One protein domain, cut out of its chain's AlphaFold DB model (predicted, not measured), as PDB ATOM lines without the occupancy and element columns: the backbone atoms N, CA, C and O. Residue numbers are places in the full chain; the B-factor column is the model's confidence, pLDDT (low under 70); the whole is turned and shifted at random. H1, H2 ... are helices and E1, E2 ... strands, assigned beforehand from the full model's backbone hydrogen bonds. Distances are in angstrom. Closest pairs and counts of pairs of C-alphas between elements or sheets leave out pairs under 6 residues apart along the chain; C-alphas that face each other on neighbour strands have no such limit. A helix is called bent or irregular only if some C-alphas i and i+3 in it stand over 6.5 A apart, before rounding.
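Overview. This is residues 10 to 48 and 106 to 211 of the 389 residues of an uncharacterized protein of Halarchaeum grantii (UniProt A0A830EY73). One twisted antiparallel sheet makes the body, its strands E2, E3, E4 and E5 side by side, with the short strands E6 and E7 along different parts of E5. H2 and H4 pack on one face of the sheet, H3 touches both helices, and H1 only grazes the sheet. The printed part has 145 residues, with four named helices and seven named strands in the order E1 H1 H2 H3 H4 E2 E3 E4 E5 E6 E7; the class is mixed, helices and strands. It is compact, with a radius of gyration of the C-alphas of 15.1 A, and elongated, spanning 49 by 31 by 30 A.

Along the chain. E1, residues 10 to 14, begins at C-alpha 10 (57.940, 40.119, -6.050) and measures 13.6 A. H1 is residues 26 to 31, 8.8 A, and H2 residues 40 to 45, 8.7 A. H3, residues 107 to 120, measures 20.6 A; it is neither bent nor irregular, but only just: C-alphas 110 and 113 are 6.3 A apart. H4 is residues 128 to 131, 5.3 A. E2, residues 132 to 139, measures 23.1 A. E3, residues 144 to 156, measures 30.7 A and bends by 90 degrees at Gly 153. E4, residues 165 to 174, measures 27.8 A; E5, residues 180 to 189, measures 27.7 A and bends by 53 degrees at Gly 185. E6 is residues 194 to 196, 6.7 A. E7, residues 203 to 206, 10.1 A, ends at C-alpha 206 (38.286, 46.429, 6.991).

Arrangement. E2 to E6 form a meander, each strand the antiparallel neighbour of the one before. E1 and E2 are antiparallel, with N 11 and O 136 within hydrogen-bond range at 2.8 A. Within hydrogen-bond range in the hairpins are N 133 and O 150 of E2 and E3 at 2.9 A, N 147 and O 171 of E3 and E4 at 2.7 A, N 168 and O 186 of E4 and E5 at 2.9 A, and N 187 and O 196 of E5 and E6 at 2.8 A. E7 is also antiparallel to E5, with N 205 and O 181 at 2.8 A; E6 and E7 lie on one side of E5, E4 on the other side. H2 lies over E1 at a height over the sheet of 9.1 A; its closest C-alphas to E1 are Phe 40 and Phe 13, 5.5 A. H4 is on the same face at a height of 6.0 A, over none of the strands, but only just: 2 of its 4 C-alphas fall on E3. H2 and H3 touch, closest at C-alphas 44 and 108, 6.8 A, at a shallow tilt of 23 degrees, opposite ways. H3 touches H4 with residues 115 to 120 alone, closest at C-alphas 118 and 129, 4.7 A, and itself only grazes the sheet. Every O i to N i+4 pair is within hydrogen-bond range in H2, 1 of 2 in H1 and 6 of 10 in H3; H4 is too short for one.

Size, cuts and confidence. The two farthest C-alphas, those of Gly 160 and Gly 209, are 50.1 A apart. Residues 49 to 105 are not printed; C-alphas 48 and 106 are 8.4 A apart across this cut, in the link from H2 to H3. The link from E1 to H1 is long. Mean pLDDT of the printed part is 88.5; residues 33 to 34, 177 to 178 and 208 to 211 are under 70.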
ATOM      1  N   ALA A  10      58.712  39.548  -4.956       90.69
ATOM      2  CA  ALA A  10      57.940  40.119  -6.050       90.69
ATOM      3  C   ALA A  10      57.608  38.996  -7.043       90.69
ATOM      4  O   ALA A  10      58.483  38.210  -7.412       90.69
ATOM      5  N   THR A  11      56.336  38.848  -7.406       93.75
ATOM      6  CA  THR A  11      55.847  37.808  -8.320       93.75
ATOM      7  C   THR A  11      55.141  38.469  -9.492       93.75
ATOM      8  O   THR A  11      54.071  39.042  -9.309       93.75
ATOM      9  N   VAL A  12      55.726  38.368 -10.682       95.50
ATOM     10  CA  VAL A  12      55.104  38.845 -11.921       95.50
ATOM     11  C   VAL A  12      54.106  37.803 -12.416       95.50
ATOM     12  O   VAL A  12      54.392  36.599 -12.390       95.50
ATOM     13  N   PHE A  13      52.940  38.258 -12.866       95.38
ATOM     14  CA  PHE A  13      51.923  37.404 -13.460       95.38
ATOM     15  C   PHE A  13      51.468  37.906 -14.831       95.38
ATOM     16  O   PHE A  13      51.537  39.095 -15.140       95.38
ATOM     17  N   VAL A  14      50.976  36.972 -15.641       96.19
ATOM     18  CA  VAL A  14      50.371  37.237 -16.946       96.19
ATOM     19  C   VAL A  14      49.233  36.256 -17.205       96.19
ATOM     20  O   VAL A  14      49.358  35.052 -16.961       96.19
ATOM     21  N   GLY A  15      48.109  36.788 -17.675       95.44
ATOM     22  CA  GLY A  15      46.886  36.035 -17.905       95.44
ATOM     23  C   GLY A  15      46.265  35.463 -16.626       95.44
ATOM     24  O   GLY A  15      46.871  35.363 -15.552       95.44
ATOM     25  N   LEU A  16      45.006  35.051 -16.744       95.25
ATOM     26  CA  LEU A  16      44.219  34.642 -15.589       95.25
ATOM     27  C   LEU A  16      44.620  33.270 -15.034       95.25
ATOM     28  O   LEU A  16      44.978  33.148 -13.866       95.25
ATOM     29  N   ASP A  17      44.546  32.217 -15.853       90.81
ATOM     30  CA  ASP A  17      44.669  30.828 -15.383       90.81
ATOM     31  C   ASP A  17      45.632  29.951 -16.204       90.81
ATOM     32  O   ASP A  17      45.730  28.746 -15.953       90.81
ATOM     33  N   GLY A  18      46.385  30.552 -17.133       83.31
ATOM     34  CA  GLY A  18      47.372  29.865 -17.977       83.31
ATOM     35  C   GLY A  18      46.756  28.995 -19.077       83.31
ATOM     36  O   GLY A  18      47.414  28.090 -19.589       83.31
ATOM     37  N   ARG A  19      45.475  29.207 -19.406       84.44
ATOM     38  CA  ARG A  19      44.810  28.555 -20.549       84.44
ATOM     39  C   ARG A  19      44.976  29.316 -21.858       84.44
ATOM     40  O   ARG A  19      44.695  28.740 -22.908       84.44
ATOM     41  N   THR A  20      45.394  30.573 -21.783       80.75
ATOM     42  CA  THR A  20      45.685  31.437 -22.922       80.75
ATOM     43  C   THR A  20      47.186  31.640 -23.059       80.75
ATOM     44  O   THR A  20      47.910  31.651 -22.065       80.75
ATOM     45  N   ASP A  21      47.642  31.804 -24.300       81.12
ATOM     46  CA  ASP A  21      49.034  32.123 -24.630       81.12
ATOM     47  C   ASP A  21      49.265  33.644 -24.490       81.12
ATOM     48  O   ASP A  21      49.716  34.303 -25.425       81.12
ATOM     49  N   THR A  22      48.868  34.223 -23.350       86.88
ATOM     50  CA  THR A  22      49.038  35.656 -23.074       86.88
ATOM     51  C   THR A  22      50.502  35.941 -22.748       86.88
ATOM     52  O   THR A  22      51.091  35.283 -21.890       86.88
ATOM     53  N   GLU A  23      51.081  36.939 -23.412       90.06
ATOM     54  CA  GLU A  23      52.452  37.398 -23.187       90.06
ATOM     55  C   GLU A  23      52.453  38.771 -22.501       90.06
ATOM     56  O   GLU A  23      51.485  39.523 -22.588       90.06
ATOM     57  N   LEU A  24      53.532  39.084 -21.778       92.75
ATOM     58  CA  LEU A  24      53.716  40.420 -21.209       92.75
ATOM     59  C   LEU A  24      53.963  41.429 -22.340       92.75
ATOM     60  O   LEU A  24      54.720  41.103 -23.258       92.75
ATOM     61  N   PRO A  25      53.432  42.661 -22.254       92.12
ATOM     62  CA  PRO A  25      53.830  43.731 -23.161       92.12
ATOM     63  C   PRO A  25      55.345  43.964 -23.118       92.12
ATOM     64  O   PRO A  25      55.943  43.942 -22.038       92.12
ATOM     65  N   ASP A  26      55.956  44.232 -24.278       90.56
ATOM     66  CA  ASP A  26      57.414  44.388 -24.422       90.56
ATOM     67  C   ASP A  26      57.989  45.389 -23.404       90.56
ATOM     68  O   ASP A  26      58.935  45.073 -22.680       90.56
ATOM     69  N   TRP A  27      57.358  46.562 -23.280       89.62
ATOM     70  CA  TRP A  27      57.780  47.622 -22.359       89.62
ATOM     71  C   TRP A  27      57.793  47.161 -20.892       89.62
ATOM     72  O   TRP A  27      58.675  47.541 -20.122       89.62
ATOM     73  N   TYR A  28      56.839  46.311 -20.499       91.12
ATOM     74  CA  TYR A  28      56.721  45.810 -19.132       91.12
ATOM     75  C   TYR A  28      57.716  44.676 -18.870       91.12
ATOM     76  O   TYR A  28      58.354  44.628 -17.813       91.12
ATOM     77  N   ALA A  29      57.900  43.789 -19.854       90.25
ATOM     78  CA  ALA A  29      58.864  42.694 -19.799       90.25
ATOM     79  C   ALA A  29      60.313  43.198 -19.700       90.25
ATOM     80  O   ALA A  29      61.115  42.627 -18.959       90.25
ATOM     81  N   GLU A  30      60.650  44.285 -20.402       86.56
ATOM     82  CA  GLU A  30      61.970  44.924 -20.328       86.56
ATOM     83  C   GLU A  30      62.290  45.456 -18.921       86.56
ATOM     84  O   GLU A  30      63.437  45.373 -18.474       86.56
ATOM     85  N   GLN A  31      61.276  45.949 -18.205       82.44
ATOM     86  CA  GLN A  31      61.410  46.464 -16.840       82.44
ATOM     87  C   GLN A  31      61.491  45.342 -15.793       82.44
ATOM     88  O   GLN A  31      62.175  45.487 -14.779       82.44
ATOM     89  N   HIS A  32      60.859  44.194 -16.054       82.69
ATOM     90  CA  HIS A  32      60.743  43.079 -15.111       82.69
ATOM     91  C   HIS A  32      61.567  41.862 -15.552       82.69
ATOM     92  O   HIS A  32      61.052  40.754 -15.718       82.69
ATOM     93  N   ALA A  33      62.882  42.049 -15.702       66.06
ATOM     94  CA  ALA A  33      63.825  40.966 -15.985       66.06
ATOM     95  C   ALA A  33      63.941  40.004 -14.780       66.06
ATOM     96  O   ALA A  33      64.823  40.134 -13.929       66.06
ATOM     97  N   GLY A  34      63.023  39.041 -14.697       69.94
ATOM     98  CA  GLY A  34      62.839  38.168 -13.542       69.94
ATOM     99  C   GLY A  34      62.581  36.699 -13.899       69.94
ATOM    100  O   GLY A  34      62.848  36.266 -15.024       69.94
ATOM    101  N   PRO A  35      62.122  35.895 -12.921       74.88
ATOM    102  CA  PRO A  35      61.622  34.550 -13.191       74.88
ATOM    103  C   PRO A  35      60.428  34.594 -14.154       74.88
ATOM    104  O   PRO A  35      59.738  35.603 -14.252       74.88
ATOM    105  N   GLU A  36      60.205  33.488 -14.867       86.44
ATOM    106  CA  GLU A  36      59.099  33.359 -15.821       86.44
ATOM    107  C   GLU A  36      57.758  33.668 -15.129       86.44
ATOM    108  O   GLU A  36      57.520  33.150 -14.028       86.44
ATOM    109  N   PRO A  37      56.908  34.527 -15.725       91.94
ATOM    110  CA  PRO A  37      55.662  34.937 -15.100       91.94
ATOM    111  C   PRO A  37      54.720  33.740 -14.944       91.94
ATOM    112  O   PRO A  37      54.706  32.814 -15.757       91.94
ATOM    113  N   ILE A  38      53.922  33.761 -13.880       94.62
ATOM    114  CA  ILE A  38      52.898  32.742 -13.613       94.62
ATOM    115  C   ILE A  38      51.500  33.293 -13.903       94.62
ATOM    116  O   ILE A  38      51.331  34.486 -14.128       94.62
ATOM    117  N   SER A  39      50.468  32.450 -13.881       95.50
ATOM    118  CA  SER A  39      49.096  32.953 -14.004       95.50
ATOM    119  C   SER A  39      48.632  33.646 -12.724       95.50
ATOM    120  O   SER A  39      49.036  33.264 -11.619       95.50
ATOM    121  N   PHE A  40      47.731  34.621 -12.855       95.31
ATOM    122  CA  PHE A  40      47.146  35.335 -11.719       95.31
ATOM    123  C   PHE A  40      46.548  34.373 -10.679       95.31
ATOM    124  O   PHE A  40      46.896  34.417  -9.499       95.31
ATOM    125  N   SER A  41      45.736  33.407 -11.121       94.56
ATOM    126  CA  SER A  41      45.162  32.367 -10.261       94.56
ATOM    127  C   SER A  41      46.211  31.539  -9.518       94.56
ATOM    128  O   SER A  41      45.950  31.059  -8.413       94.56
ATOM    129  N   ALA A  42      47.376  31.287 -10.124       94.12
ATOM    130  CA  ALA A  42      48.466  30.594  -9.444       94.12
ATOM    131  C   ALA A  42      49.087  31.500  -8.375       94.12
ATOM    132  O   ALA A  42      49.229  31.068  -7.232       94.12
ATOM    133  N   ALA A  43      49.350  32.761  -8.719       93.62
ATOM    134  CA  ALA A  43      49.934  33.743  -7.815       93.62
ATOM    135  C   ALA A  43      49.061  33.984  -6.569       93.62
ATOM    136  O   ALA A  43      49.565  33.934  -5.448       93.62
ATOM    137  N   ILE A  44      47.739  34.123  -6.736       93.12
ATOM    138  CA  ILE A  44      46.784  34.268  -5.621       93.12
ATOM    139  C   ILE A  44      46.773  33.040  -4.705       93.12
ATOM    140  O   ILE A  44      46.698  33.175  -3.484       93.12
ATOM    141  N   ARG A  45      46.866  31.824  -5.257       91.25
ATOM    142  CA  ARG A  45      46.888  30.588  -4.449       91.25
ATOM    143  C   ARG A  45      48.164  30.432  -3.625       91.25
ATOM    144  O   ARG A  45      48.146  29.695  -2.642       91.25
ATOM    145  N   GLU A  46      49.247  31.090  -4.025       90.81
ATOM    146  CA  GLU A  46      50.510  31.117  -3.284       90.81
ATOM    147  C   GLU A  46      50.546  32.184  -2.185       90.81
ATOM    148  O   GLU A  46      51.518  32.237  -1.423       90.81
ATOM    149  N   LEU A  47      49.526  33.042  -2.091       90.62
ATOM    150  CA  LEU A  47      49.472  34.059  -1.054       90.62
ATOM    151  C   LEU A  47      49.221  33.437   0.327       90.62
ATOM    152  O   LEU A  47      48.353  32.568   0.471       90.62
ATOM    153  N   PRO A  48      49.959  33.888   1.359       86.81
ATOM    154  CA  PRO A  48      49.730  33.470   2.731       86.81
ATOM    155  C   PRO A  48      48.293  33.699   3.198       86.81
ATOM    156  O   PRO A  48      47.668  34.711   2.890       86.81
ATOM    157  N   ASN A 106      40.468  36.231   3.732       84.56
ATOM    158  CA  ASN A 106      41.632  35.646   3.080       84.56
ATOM    159  C   ASN A 106      41.727  36.123   1.624       84.56
ATOM    160  O   ASN A 106      40.703  36.434   1.015       84.56
ATOM    161  N   PRO A 107      42.928  36.114   1.020       84.44
ATOM    162  CA  PRO A 107      43.116  36.585  -0.356       84.44
ATOM    163  C   PRO A 107      42.187  35.894  -1.362       84.44
ATOM    164  O   PRO A 107      41.626  36.532  -2.244       84.44
ATOM    165  N   VAL A 108      41.955  34.589  -1.192       86.12
ATOM    166  CA  VAL A 108      41.058  33.808  -2.061       86.12
ATOM    167  C   VAL A 108      39.604  34.293  -1.982       86.12
ATOM    168  O   VAL A 108      38.900  34.232  -2.987       86.12
ATOM    169  N   ASP A 109      39.161  34.807  -0.833       87.00
ATOM    170  CA  ASP A 109      37.795  35.315  -0.658       87.00
ATOM    171  C   ASP A 109      37.584  36.646  -1.402       87.00
ATOM    172  O   ASP A 109      36.477  36.925  -1.857       87.00
ATOM    173  N   VAL A 110      38.647  37.445  -1.556       88.94
ATOM    174  CA  VAL A 110      38.636  38.741  -2.261       88.94
ATOM    175  C   VAL A 110      38.843  38.560  -3.762       88.94
ATOM    176  O   VAL A 110      38.070  39.075  -4.568       88.94
ATOM    177  N   TYR A 111      39.905  37.848  -4.141       92.12
ATOM    178  CA  TYR A 111      40.388  37.777  -5.522       92.12
ATOM    179  C   TYR A 111      39.799  36.592  -6.296       92.12
ATOM    180  O   TYR A 111      39.835  36.586  -7.522       92.12
ATOM    181  N   GLY A 112      39.207  35.604  -5.618       91.50
ATOM    182  CA  GLY A 112      38.443  34.538  -6.277       91.50
ATOM    183  C   GLY A 112      37.269  35.084  -7.103       91.50
ATOM    184  O   GLY A 112      37.172  34.752  -8.282       91.50
ATOM    185  N   PRO A 113      36.415  35.959  -6.532       93.75
ATOM    186  CA  PRO A 113      35.373  36.665  -7.278       93.75
ATOM    187  C   PRO A 113      35.902  37.503  -8.449       93.75
ATOM    188  O   PRO A 113      35.276  37.506  -9.505       93.75
ATOM    189  N   LEU A 114      37.067  38.149  -8.302       94.69
ATOM    190  CA  LEU A 114      37.709  38.878  -9.403       94.69
ATOM    191  C   LEU A 114      37.991  37.958 -10.597       94.69
ATOM    192  O   LEU A 114      37.763  38.355 -11.733       94.69
ATOM    193  N   GLU A 115      38.414  36.708 -10.373       93.62
ATOM    194  CA  GLU A 115      38.630  35.776 -11.486       93.62
ATOM    195  C   GLU A 115      37.360  35.512 -12.309       93.62
ATOM    196  O   GLU A 115      37.456  35.167 -13.485       93.62
ATOM    197  N   GLU A 116      36.171  35.556 -11.704       92.31
ATOM    198  CA  GLU A 116      34.913  35.398 -12.444       92.31
ATOM    199  C   GLU A 116      34.640  36.634 -13.297       92.31
ATOM    200  O   GLU A 116      34.410  36.494 -14.495       92.31
ATOM    201  N   VAL A 117      34.770  37.823 -12.701       95.12
ATOM    202  CA  VAL A 117      34.577  39.110 -13.386       95.12
ATOM    203  C   VAL A 117      35.531  39.239 -14.574       95.12
ATOM    204  O   VAL A 117      35.097  39.512 -15.685       95.12
ATOM    205  N   LEU A 118      36.811  38.903 -14.400       95.12
ATOM    206  CA  LEU A 118      37.817  38.965 -15.467       95.12
ATOM    207  C   LEU A 118      37.557  38.009 -16.644       95.12
ATOM    208  O   LEU A 118      38.124  38.195 -17.717       95.12
ATOM    209  N   ARG A 119      36.738  36.964 -16.468       93.94
ATOM    210  CA  ARG A 119      36.333  36.074 -17.575       93.94
ATOM    211  C   ARG A 119      35.127  36.604 -18.343       93.94
ATOM    212  O   ARG A 119      34.890  36.141 -19.456       93.94
ATOM    213  N   GLU A 120      34.335  37.469 -17.719       94.12
ATOM    214  CA  GLU A 120      33.071  37.975 -18.252       94.12
ATOM    215  C   GLU A 120      33.249  39.361 -18.883       94.12
ATOM    216  O   GLU A 120      32.758  39.582 -19.989       94.12
ATOM    217  N   GLU A 121      33.990  40.245 -18.216       93.94
ATOM    218  CA  GLU A 121      34.286  41.596 -18.685       93.94
ATOM    219  C   GLU A 121      35.310  41.588 -19.820       93.94
ATOM    220  O   GLU A 121      36.234  40.765 -19.852       93.94
ATOM    221  N   THR A 122      35.150  42.518 -20.761       93.19
ATOM    222  CA  THR A 122      35.937  42.557 -21.998       93.19
ATOM    223  C   THR A 122      36.438  43.950 -22.320       93.19
ATOM    224  O   THR A 122      35.696  44.912 -22.158       93.19
ATOM    225  N   ILE A 123      37.619  44.026 -22.925       90.44
ATOM    226  CA  ILE A 123      38.110  45.199 -23.642       90.44
ATOM    227  C   ILE A 123      38.292  44.849 -25.117       90.44
ATOM    228  O   ILE A 123      38.849  43.801 -25.437       90.44
ATOM    229  N   ASP A 124      37.755  45.670 -26.022       88.69
ATOM    230  CA  ASP A 124      37.767  45.399 -27.469       88.69
ATOM    231  C   ASP A 124      37.334  43.957 -27.825       88.69
ATOM    232  O   ASP A 124      37.978  43.256 -28.606       88.69
ATOM    233  N   GLU A 125      36.238  43.489 -27.213       91.38
ATOM    234  CA  GLU A 125      35.694  42.120 -27.340       91.38
ATOM    235  C   GLU A 125      36.603  40.989 -26.802       91.38
ATOM    236  O   GLU A 125      36.243  39.812 -26.897       91.38
ATOM    237  N   THR A 126      37.750  41.320 -26.205       93.31
ATOM    238  CA  THR A 126      38.696  40.372 -25.602       93.31
ATOM    239  C   THR A 126      38.493  40.322 -24.085       93.31
ATOM    240  O   THR A 126      38.493  41.375 -23.450       93.31
ATOM    241  N   PRO A 127      38.314  39.142 -23.462       95.25
ATOM    242  CA  PRO A 127      38.144  39.058 -22.013       95.25
ATOM    243  C   PRO A 127      39.339  39.646 -21.258       95.25
ATOM    244  O   PRO A 127      40.488  39.358 -21.601       95.25
ATOM    245  N   LEU A 128      39.086  40.404 -20.187       95.00
ATOM    246  CA  LEU A 128      40.145  41.054 -19.401       95.00
ATOM    247  C   LEU A 128      41.172  40.047 -18.866       95.00
ATOM    248  O   LEU A 128      42.370  40.315 -18.846       95.00
ATOM    249  N   GLY A 129      40.731  38.845 -18.494       94.81
ATOM    250  CA  GLY A 129      41.600  37.762 -18.037       94.81
ATOM    251  C   GLY A 129      42.590  37.243 -19.090       94.81
ATOM    252  O   GLY A 129      43.542  36.555 -18.724       94.81
ATOM    253  N   GLU A 130      42.388  37.559 -20.372       95.06
ATOM    254  CA  GLU A 130      43.297  37.200 -21.470       95.06
ATOM    255  C   GLU A 130      44.318  38.298 -21.785       95.06
ATOM    256  O   GLU A 130      45.300  38.012 -22.466       95.06
ATOM    257  N   VAL A 131      44.122  39.514 -21.270       94.50
ATOM    258  CA  VAL A 131      45.005  40.677 -21.478       94.50
ATOM    259  C   VAL A 131      45.585  41.225 -20.173       94.50
ATOM    260  O   VAL A 131      46.324  42.206 -20.180       94.50
ATOM    261  N   MET A 132      45.262  40.603 -19.035       95.75
ATOM    262  CA  MET A 132      45.751  41.042 -17.733       95.75
ATOM    263  C   MET A 132      47.223  40.684 -17.508       95.75
ATOM    264  O   MET A 132      47.677  39.585 -17.843       95.75
ATOM    265  N   PHE A 133      47.941  41.564 -16.826       96.12
ATOM    266  CA  PHE A 133      49.300  41.326 -16.352       96.12
ATOM    267  C   PHE A 133      49.606  42.200 -15.135       96.12
ATOM    268  O   PHE A 133      48.836  43.097 -14.800       96.12
ATOM    269  N   GLY A 134      50.720  41.940 -14.456       95.38
ATOM    270  CA  GLY A 134      51.155  42.798 -13.362       95.38
ATOM    271  C   GLY A 134      52.072  42.118 -12.355       95.38
ATOM    272  O   GLY A 134      52.723  41.116 -12.655       95.38
ATOM    273  N   GLU A 135      52.112  42.667 -11.144       94.56
ATOM    274  CA  GLU A 135      53.037  42.259 -10.087       94.56
ATOM    275  C   GLU A 135      52.326  42.132  -8.736       94.56
ATOM    276  O   GLU A 135      51.474  42.941  -8.378       94.56
ATOM    277  N   ILE A 136      52.719  41.125  -7.952       94.44
ATOM    278  CA  ILE A 136      52.366  40.983  -6.538       94.44
ATOM    279  C   ILE A 136      53.627  41.117  -5.682       94.44
ATOM    280  O   ILE A 136      54.533  40.280  -5.751       94.44
ATOM    281  N   ARG A 137      53.653  42.126  -4.812       92.19
ATOM    282  CA  ARG A 137      54.716  42.412  -3.845       92.19
ATOM    283  C   ARG A 137      54.286  41.978  -2.445       92.19
ATOM    284  O   ARG A 137      53.221  42.365  -1.967       92.19
ATOM    285  N   ARG A 138      55.113  41.174  -1.769       90.56
ATOM    286  CA  ARG A 138      54.834  40.652  -0.417       90.56
ATOM    287  C   ARG A 138      55.825  41.206   0.598       90.56
ATOM    288  O   ARG A 138      57.031  41.245   0.348       90.56
ATOM    289  N   TYR A 139      55.310  41.543   1.772       87.44
ATOM    290  CA  TYR A 139      56.068  42.058   2.906       87.44
ATOM    291  C   TYR A 139      55.647  41.338   4.191       87.44
ATOM    292  O   TYR A 139      54.532  40.822   4.305       87.44
ATOM    293  N   ARG A 140      56.532  41.322   5.193       84.94
ATOM    294  CA  ARG A 140      56.257  40.815   6.549       84.94
ATOM    295  C   ARG A 140      55.725  39.377   6.557       84.94
ATOM    296  O   ARG A 140      54.754  39.061   7.245       84.94
ATOM    297  N   GLY A 141      56.338  38.505   5.766       81.81
ATOM    298  CA  GLY A 141      55.921  37.118   5.576       81.81
ATOM    299  C   GLY A 141      54.566  36.960   4.883       81.81
ATOM    300  O   GLY A 141      53.905  35.946   5.096       81.81
ATOM    301  N   GLY A 142      54.143  37.968   4.113       84.62
ATOM    302  CA  GLY A 142      52.882  38.035   3.368       84.62
ATOM    303  C   GLY A 142      51.647  38.368   4.203       84.62
ATOM    304  O   GLY A 142      50.527  38.177   3.732       84.62
ATOM    305  N   GLY A 143      51.843  38.891   5.417       83.81
ATOM    306  CA  GLY A 143      50.770  39.561   6.152       83.81
ATOM    307  C   GLY A 143      50.478  40.975   5.624       83.81
ATOM    308  O   GLY A 143      49.509  41.594   6.053       83.81
ATOM    309  N   GLU A 144      51.308  41.470   4.703       88.38
ATOM    310  CA  GLU A 144      51.118  42.704   3.944       88.38
ATOM    311  C   GLU A 144      51.440  42.427   2.468       88.38
ATOM    312  O   GLU A 144      52.520  41.921   2.143       88.38
ATOM    313  N   VAL A 145      50.485  42.704   1.582       90.94
ATOM    314  CA  VAL A 145      50.582  42.443   0.143       90.94
ATOM    315  C   VAL A 145      50.069  43.644  -0.632       90.94
ATOM    316  O   VAL A 145      48.999  44.163  -0.328       90.94
ATOM    317  N   HIS A 146      50.823  44.025  -1.658       91.25
ATOM    318  CA  HIS A 146      50.471  45.042  -2.642       91.25
ATOM    319  C   HIS A 146      50.497  44.400  -4.027       91.25
ATOM    320  O   HIS A 146      51.339  43.545  -4.301       91.25
ATOM    321  N   MET A 147      49.568  44.776  -4.887       93.38
ATOM    322  CA  MET A 147      49.340  44.135  -6.168       93.38
ATOM    323  C   MET A 147      48.929  45.172  -7.192       93.38
ATOM    324  O   MET A 147      47.953  45.881  -6.985       93.38
ATOM    325  N   ASP A 148      49.635  45.195  -8.307       94.81
ATOM    326  CA  ASP A 148      49.333  46.049  -9.445       94.81
ATOM    327  C   ASP A 148      48.814  45.136 -10.565       94.81
ATOM    328  O   ASP A 148      49.500  44.185 -10.942       94.81
ATOM    329  N   ILE A 149      47.587  45.367 -11.043       95.81
ATOM    330  CA  ILE A 149      46.922  44.586 -12.100       95.81
ATOM    331  C   ILE A 149      46.566  45.525 -13.248       95.81
ATOM    332  O   ILE A 149      45.709  46.388 -13.088       95.81
ATOM    333  N   MET A 150      47.190  45.332 -14.401       96.00
ATOM    334  CA  MET A 150      46.983  46.107 -15.625       96.00
ATOM    335  C   MET A 150      46.323  45.268 -16.707       96.00
ATOM    336  O   MET A 150      46.366  44.037 -16.657       96.00
ATOM    337  N   PHE A 151      45.751  45.948 -17.698       95.12
ATOM    338  CA  PHE A 151      45.108  45.321 -18.847       95.12
ATOM    339  C   PHE A 151      45.687  45.885 -20.139       95.12
ATOM    340  O   PHE A 151      45.612  47.088 -20.389       95.12
ATOM    341  N   ASP A 152      46.266  45.017 -20.965       92.38
ATOM    342  CA  ASP A 152      46.692  45.411 -22.305       92.38
ATOM    343  C   ASP A 152      45.464  45.823 -23.135       92.38
ATOM    344  O   ASP A 152      44.404  45.201 -23.052       92.38
ATOM    345  N   GLY A 153      45.590  46.918 -23.882       89.81
ATOM    346  CA  GLY A 153      44.477  47.585 -24.566       89.81
ATOM    347  C   GLY A 153      43.727  48.638 -23.737       89.81
ATOM    348  O   GLY A 153      43.105  49.515 -24.333       89.81
ATOM    349  N   LEU A 154      43.824  48.637 -22.398       92.88
ATOM    350  CA  LEU A 154      43.261  49.711 -21.564       92.88
ATOM    351  C   LEU A 154      44.326  50.785 -21.360       92.88
ATOM    352  O   LEU A 154      45.038  50.812 -20.355       92.88
ATOM    353  N   GLU A 155      44.499  51.629 -22.370       92.12
ATOM    354  CA  GLU A 155      45.678  52.480 -22.480       92.12
ATOM    355  C   GLU A 155      45.401  53.875 -23.037       92.12
ATOM    356  O   GLU A 155      44.550  54.086 -23.900       92.12
ATOM    357  N   VAL A 156      46.229  54.827 -22.610       90.81
ATOM    358  CA  VAL A 156      46.325  56.161 -23.197       90.81
ATOM    359  C   VAL A 156      47.617  56.264 -24.005       90.81
ATOM    360  O   VAL A 156      48.720  56.085 -23.483       90.81
ATOM    361  N   ARG A 157      47.502  56.596 -25.296       89.56
ATOM    362  CA  ARG A 157      48.655  56.812 -26.186       89.56
ATOM    363  C   ARG A 157      48.881  58.293 -26.449       89.56
ATOM    364  O   ARG A 157      48.138  58.928 -27.196       89.56
ATOM    365  N   LEU A 158      49.960  58.829 -25.884       87.06
ATOM    366  CA  LEU A 158      50.360  60.212 -26.127       87.06
ATOM    367  C   LEU A 158      51.086  60.360 -27.477       87.06
ATOM    368  O   LEU A 158      51.905  59.507 -27.841       87.06
ATOM    369  N   PRO A 159      50.841  61.447 -28.236       84.12
ATOM    370  CA  PRO A 159      51.527  61.692 -29.498       84.12
ATOM    371  C   PRO A 159      53.053  61.711 -29.342       84.12
ATOM    372  O   PRO A 159      53.599  62.392 -28.481       84.12
ATOM    373  N   GLY A 160      53.757  60.991 -30.218       80.56
ATOM    374  CA  GLY A 160      55.223  60.987 -30.250       80.56
ATOM    375  C   GLY A 160      55.903  60.038 -29.258       80.56
ATOM    376  O   GLY A 160      57.132  59.974 -29.272       80.56
ATOM    377  N   ARG A 161      55.146  59.273 -28.459       83.88
ATOM    378  CA  ARG A 161      55.677  58.213 -27.586       83.88
ATOM    379  C   ARG A 161      55.465  56.822 -28.194       83.88
ATOM    380  O   ARG A 161      54.472  56.589 -28.884       83.88
ATOM    381  N   SER A 162      56.425  55.920 -27.981       82.56
ATOM    382  CA  SER A 162      56.338  54.506 -28.386       82.56
ATOM    383  C   SER A 162      55.435  53.703 -27.459       82.56
ATOM    384  O   SER A 162      54.621  52.908 -27.930       82.56
ATOM    385  N   ASP A 163      55.569  53.961 -26.161       89.75
ATOM    386  CA  ASP A 163      54.974  53.158 -25.104       89.75
ATOM    387  C   ASP A 163      53.752  53.870 -24.504       89.75
ATOM    388  O   ASP A 163      53.746  55.105 -24.402       89.75
ATOM    389  N   PRO A 164      52.690  53.117 -24.175       92.25
ATOM    390  CA  PRO A 164      51.446  53.665 -23.652       92.25
ATOM    391  C   PRO A 164      51.539  54.022 -22.165       92.25
ATOM    392  O   PRO A 164      52.431  53.574 -21.448       92.25
ATOM    393  N   ILE A 165      50.546  54.772 -21.688       93.81
ATOM    394  CA  ILE A 165      50.159  54.773 -20.277       93.81
ATOM    395  C   ILE A 165      49.103  53.677 -20.116       93.81
ATOM    396  O   ILE A 165      47.984  53.837 -20.598       93.81
ATOM    397  N   THR A 166      49.462  52.554 -19.496       94.88
ATOM    398  CA  THR A 166      48.551  51.416 -19.305       94.88
ATOM    399  C   THR A 166      47.830  51.525 -17.969       94.88
ATOM    400  O   THR A 166      48.454  51.774 -16.941       94.88
ATOM    401  N   MET A 167      46.516  51.329 -17.983       94.50
ATOM    402  CA  MET A 167      45.626  51.489 -16.838       94.50
ATOM    403  C   MET A 167      45.333  50.150 -16.152       94.50
ATOM    404  O   MET A 167      45.467  49.069 -16.735       94.50
ATOM    405  N   GLY A 168      44.877  50.227 -14.905       95.12
ATOM    406  CA  GLY A 168      44.508  49.060 -14.124       95.12
ATOM    407  C   GLY A 168      44.032  49.384 -12.711       95.12
ATOM    408  O   GLY A 168      43.658  50.516 -12.401       95.12
ATOM    409  N   VAL A 169      44.089  48.380 -11.833       95.31
ATOM    410  CA  VAL A 169      43.870  48.513 -10.382       95.31
ATOM    411  C   VAL A 169      45.159  48.257  -9.608       95.31
ATOM    412  O   VAL A 169      45.878  47.300  -9.890       95.31
ATOM    413  N   THR A 170      45.421  49.060  -8.581       93.62
ATOM    414  CA  THR A 170      46.320  48.653  -7.500       93.62
ATOM    415  C   THR A 170      45.461  48.216  -6.322       93.62
ATOM    416  O   THR A 170      44.506  48.889  -5.938       93.62
ATOM    417  N   SER A 171      45.741  47.042  -5.776       93.31
ATOM    418  CA  SER A 171      45.011  46.433  -4.670       93.31
ATOM    419  C   SER A 171      45.988  45.851  -3.665       93.31
ATOM    420  O   SER A 171      47.153  45.606  -3.959       93.31
ATOM    421  N   GLY A 172      45.525  45.604  -2.454       90.62
ATOM    422  CA  GLY A 172      46.340  44.937  -1.464       90.62
ATOM    423  C   GLY A 172      45.563  44.613  -0.211       90.62
ATOM    424  O   GLY A 172      44.383  44.945  -0.076       90.62
ATOM    425  N   TYR A 173      46.250  43.969   0.719       88.62
ATOM    426  CA  TYR A 173      45.747  43.766   2.065       88.62
ATOM    427  C   TYR A 173      46.870  43.896   3.088       88.62
ATOM    428  O   TYR A 173      48.030  43.581   2.819       88.62
ATOM    429  N   ASP A 174      46.512  44.340   4.287       86.12
ATOM    430  CA  ASP A 174      47.432  44.461   5.417       86.12
ATOM    431  C   ASP A 174      46.740  43.964   6.689       86.12
ATOM    432  O   ASP A 174      45.758  44.558   7.128       86.12
ATOM    433  N   PHE A 175      47.268  42.898   7.298       79.50
ATOM    434  CA  PHE A 175      46.787  42.347   8.570       79.50
ATOM    435  C   PHE A 175      47.379  43.038   9.812       79.50
ATOM    436  O   PHE A 175      46.977  42.714  10.929       79.50
ATOM    437  N   PHE A 176      48.334  43.960   9.654       73.31
ATOM    438  CA  PHE A 176      49.011  44.663  10.748       73.31
ATOM    439  C   PHE A 176      48.538  46.111  10.919       73.31
ATOM    440  O   PHE A 176      48.350  46.565  12.047       73.31
ATOM    441  N   GLY A 177      48.486  46.874   9.823       67.38
ATOM    442  CA  GLY A 177      48.282  48.322   9.818       67.38
ATOM    443  C   GLY A 177      46.811  48.704   9.822       67.38
ATOM    444  O   GLY A 177      46.182  48.767  10.875       67.38
ATOM    445  N   GLU A 178      46.245  48.983   8.652       63.72
ATOM    446  CA  GLU A 178      44.838  49.400   8.527       63.72
ATOM    447  C   GLU A 178      43.844  48.243   8.692       63.72
ATOM    448  O   GLU A 178      42.647  48.490   8.860       63.72
ATOM    449  N   HIS A 179      44.349  47.001   8.729       72.56
ATOM    450  CA  HIS A 179      43.550  45.778   8.832       72.56
ATOM    451  C   HIS A 179      42.490  45.749   7.754       72.56
ATOM    452  O   HIS A 179      41.303  45.622   8.054       72.56
ATOM    453  N   ALA A 180      42.902  45.944   6.512       83.94
ATOM    454  CA  ALA A 180      41.966  46.126   5.433       83.94
ATOM    455  C   ALA A 180      42.489  45.553   4.132       83.94
ATOM    456  O   ALA A 180      43.694  45.494   3.894       83.94
ATOM    457  N   VAL A 181      41.526  45.192   3.300       88.62
ATOM    458  CA  VAL A 181      41.672  45.028   1.865       88.62
ATOM    459  C   VAL A 181      41.383  46.384   1.235       88.62
ATOM    460  O   VAL A 181      40.434  47.057   1.646       88.62
ATOM    461  N   TYR A 182      42.174  46.782   0.249       89.94
ATOM    462  CA  TYR A 182      41.943  48.017  -0.484       89.94
ATOM    463  C   TYR A 182      42.118  47.824  -1.987       89.94
ATOM    464  O   TYR A 182      42.725  46.847  -2.441       89.94
ATOM    465  N   VAL A 183      41.586  48.773  -2.744       93.12
ATOM    466  CA  VAL A 183      41.772  48.884  -4.190       93.12
ATOM    467  C   VAL A 183      41.514  50.314  -4.649       93.12
ATOM    468  O   VAL A 183      40.693  51.023  -4.067       93.12
ATOM    469  N   GLU A 184      42.231  50.733  -5.680       92.19
ATOM    470  CA  GLU A 184      42.036  51.999  -6.381       92.19
ATOM    471  C   GLU A 184      42.524  51.868  -7.830       92.19
ATOM    472  O   GLU A 184      43.358  51.011  -8.144       92.19
ATOM    473  N   GLY A 185      42.015  52.722  -8.715       92.50
ATOM    474  CA  GLY A 185      42.519  52.857 -10.073       92.50
ATOM    475  C   GLY A 185      43.951  53.382 -10.081       92.50
ATOM    476  O   GLY A 185      44.323  54.264  -9.298       92.50
ATOM    477  N   PHE A 186      44.759  52.841 -10.983       93.50
ATOM    478  CA  PHE A 186      46.135  53.267 -11.191       93.50
ATOM    479  C   PHE A 186      46.511  53.152 -12.672       93.50
ATOM    480  O   PHE A 186      45.814  52.507 -13.457       93.50
ATOM    481  N   ALA A 187      47.624  53.770 -13.043       93.69
ATOM    482  CA  ALA A 187      48.234  53.619 -14.349       93.69
ATOM    483  C   ALA A 187      49.755  53.536 -14.245       93.69
ATOM    484  O   ALA A 187      50.359  54.024 -13.284       93.69
ATOM    485  N   GLN A 188      50.379  52.970 -15.268       93.38
ATOM    486  CA  GLN A 188      51.822  52.969 -15.436       93.38
ATOM    487  C   GLN A 188      52.188  53.560 -16.796       93.38
ATOM    488  O   GLN A 188      51.745  53.081 -17.836       93.38
ATOM    489  N   ASP A 189      53.009  54.609 -16.785       91.25
ATOM    490  CA  ASP A 189      53.595  55.184 -17.995       91.25
ATOM    491  C   ASP A 189      54.748  54.289 -18.456       91.25
ATOM    492  O   ASP A 189      55.809  54.268 -17.828       91.25
ATOM    493  N   GLY A 190      54.553  53.546 -19.545       85.50
ATOM    494  CA  GLY A 190      55.556  52.635 -20.088       85.50
ATOM    495  C   GLY A 190      56.819  53.341 -20.589       85.50
ATOM    496  O   GLY A 190      57.886  52.731 -20.591       85.50
ATOM    497  N   TYR A 191      56.733  54.631 -20.941       83.81
ATOM    498  CA  TYR A 191      57.863  55.400 -21.468       83.81
ATOM    499  C   TYR A 191      58.849  55.812 -20.361       83.81
ATOM    500  O   TYR A 191      60.058  55.651 -20.520       83.81
ATOM    501  N   CYS A 192      58.342  56.308 -19.227       82.00
ATOM    502  CA  CYS A 192      59.169  56.724 -18.079       82.00
ATOM    503  C   CYS A 192      59.211  55.693 -16.938       82.00
ATOM    504  O   CYS A 192      59.942  55.876 -15.966       82.00
ATOM    505  N   SER A 193      58.431  54.613 -17.040       84.00
ATOM    506  CA  SER A 193      58.210  53.641 -15.959       84.00
ATOM    507  C   SER A 193      57.640  54.277 -14.681       84.00
ATOM    508  O   SER A 193      57.957  53.828 -13.582       84.00
ATOM    509  N   ASN A 194      56.829  55.333 -14.806       87.50
ATOM    510  CA  ASN A 194      56.250  56.048 -13.661       87.50
ATOM    511  C   ASN A 194      54.877  55.483 -13.312       87.50
ATOM    512  O   ASN A 194      54.089  55.171 -14.203       87.50
ATOM    513  N   THR A 195      54.562  55.410 -12.022       89.31
ATOM    514  CA  THR A 195      53.249  54.974 -11.546       89.31
ATOM    515  C   THR A 195      52.376  56.171 -11.175       89.31
ATOM    516  O   THR A 195      52.781  57.032 -10.393       89.31
ATOM    517  N   MET A 196      51.150  56.188 -11.689       91.56
ATOM    518  CA  MET A 196      50.075  57.102 -11.300       91.56
ATOM    519  C   MET A 196      49.098  56.312 -10.436       91.56
ATOM    520  O   MET A 196      48.520  55.333 -10.898       91.56
ATOM    521  N   ARG A 197      48.943  56.685  -9.169       88.81
ATOM    522  CA  ARG A 197      48.052  55.999  -8.219       88.81
ATOM    523  C   ARG A 197      46.865  56.889  -7.877       88.81
ATOM    524  O   ARG A 197      46.898  58.077  -8.175       88.81
ATOM    525  N   SER A 198      45.846  56.326  -7.232       87.50
ATOM    526  CA  SER A 198      44.657  57.067  -6.790       87.50
ATOM    527  C   SER A 198      43.945  57.801  -7.935       87.50
ATOM    528  O   SER A 198      43.581  58.967  -7.803       87.50
ATOM    529  N   LEU A 199      43.786  57.117  -9.074       88.06
ATOM    530  CA  LEU A 199      43.024  57.618 -10.224       88.06
ATOM    531  C   LEU A 199      41.505  57.452 -10.047       88.06
ATOM    532  O   LEU A 199      40.726  58.074 -10.759       88.06
ATOM    533  N   THR A 200      41.089  56.626  -9.088       86.81
ATOM    534  CA  THR A 200      39.711  56.535  -8.589       86.81
ATOM    535  C   THR A 200      39.719  56.728  -7.075       86.81
ATOM    536  O   THR A 200      40.780  56.712  -6.440       86.81
ATOM    537  N   ASP A 201      38.534  56.840  -6.476       84.00
ATOM    538  CA  ASP A 201      38.411  56.787  -5.022       84.00
ATOM    539  C   ASP A 201      38.956  55.455  -4.480       84.00
ATOM    540  O   ASP A 201      38.692  54.374  -5.016       84.00
ATOM    541  N   LYS A 202      39.739  55.542  -3.399       86.88
ATOM    542  CA  LYS A 202      40.307  54.375  -2.722       86.88
ATOM    543  C   LYS A 202      39.243  53.692  -1.876       86.88
ATOM    544  O   LYS A 202      38.855  54.186  -0.814       86.88
ATOM    545  N   GLU A 203      38.828  52.513  -2.313       88.31
ATOM    546  CA  GLU A 203      37.878  51.676  -1.593       88.31
ATOM    547  C   GLU A 203      38.609  50.812  -0.561       88.31
ATOM    548  O   GLU A 203      39.572  50.114  -0.878       88.31
ATOM    549  N   VAL A 204      38.143  50.844   0.693       87.56
ATOM    550  CA  VAL A 204      38.778  50.145   1.821       87.56
ATOM    551  C   VAL A 204      37.753  49.309   2.582       87.56
ATOM    552  O   VAL A 204      36.791  49.824   3.160       87.56
ATOM    553  N   ILE A 205      37.996  48.001   2.653       85.75
ATOM    554  CA  ILE A 205      37.184  47.034   3.391       85.75
ATOM    555  C   ILE A 205      38.007  46.507   4.558       85.75
ATOM    556  O   ILE A 205      38.945  45.732   4.390       85.75
ATOM    557  N   LYS A 206      37.634  46.913   5.772       82.62
ATOM    558  CA  LYS A 206      38.286  46.429   6.991       82.62
ATOM    559  C   LYS A 206      38.012  44.939   7.192       82.62
ATOM    560  O   LYS A 206      36.901  44.477   6.950       82.62
ATOM    561  N   HIS A 207      38.977  44.220   7.755       73.88
ATOM    562  CA  HIS A 207      38.870  42.854   8.277       73.88
ATOM    563  C   HIS A 207      37.972  42.786   9.535       73.88
ATOM    564  O   HIS A 207      38.279  42.113  10.513       73.88
ATOM    565  N   VAL A 208      36.869  43.537   9.563       69.06
ATOM    566  CA  VAL A 208      35.938  43.662  10.688       69.06
ATOM    567  C   VAL A 208      34.512  43.624  10.143       69.06
ATOM    568  O   VAL A 208      34.144  44.463   9.324       69.06
ATOM    569  N   GLY A 209      33.685  42.718  10.666       62.50
ATOM    570  CA  GLY A 209      32.260  42.629  10.328       62.50
ATOM    571  C   GLY A 209      31.934  41.674   9.176       62.50
ATOM    572  O   GLY A 209      32.710  40.775   8.865       62.50
ATOM    573  N   ASP A 210      30.742  41.836   8.593       58.59
ATOM    574  CA  ASP A 210      30.256  40.969   7.516       58.59
ATOM    575  C   ASP A 210      31.007  41.230   6.203       58.59
ATOM    576  O   ASP A 210      31.209  42.372   5.785       58.59
ATOM    577  N   VAL A 211      31.389  40.139   5.544       61.53
ATOM    578  CA  VAL A 211      32.106  40.140   4.267       61.53
ATOM    579  C   VAL A 211      31.223  40.769   3.180       61.53
ATOM    580  O   VAL A 211      30.075  40.358   2.992       61.53
TER     581      VAL A 211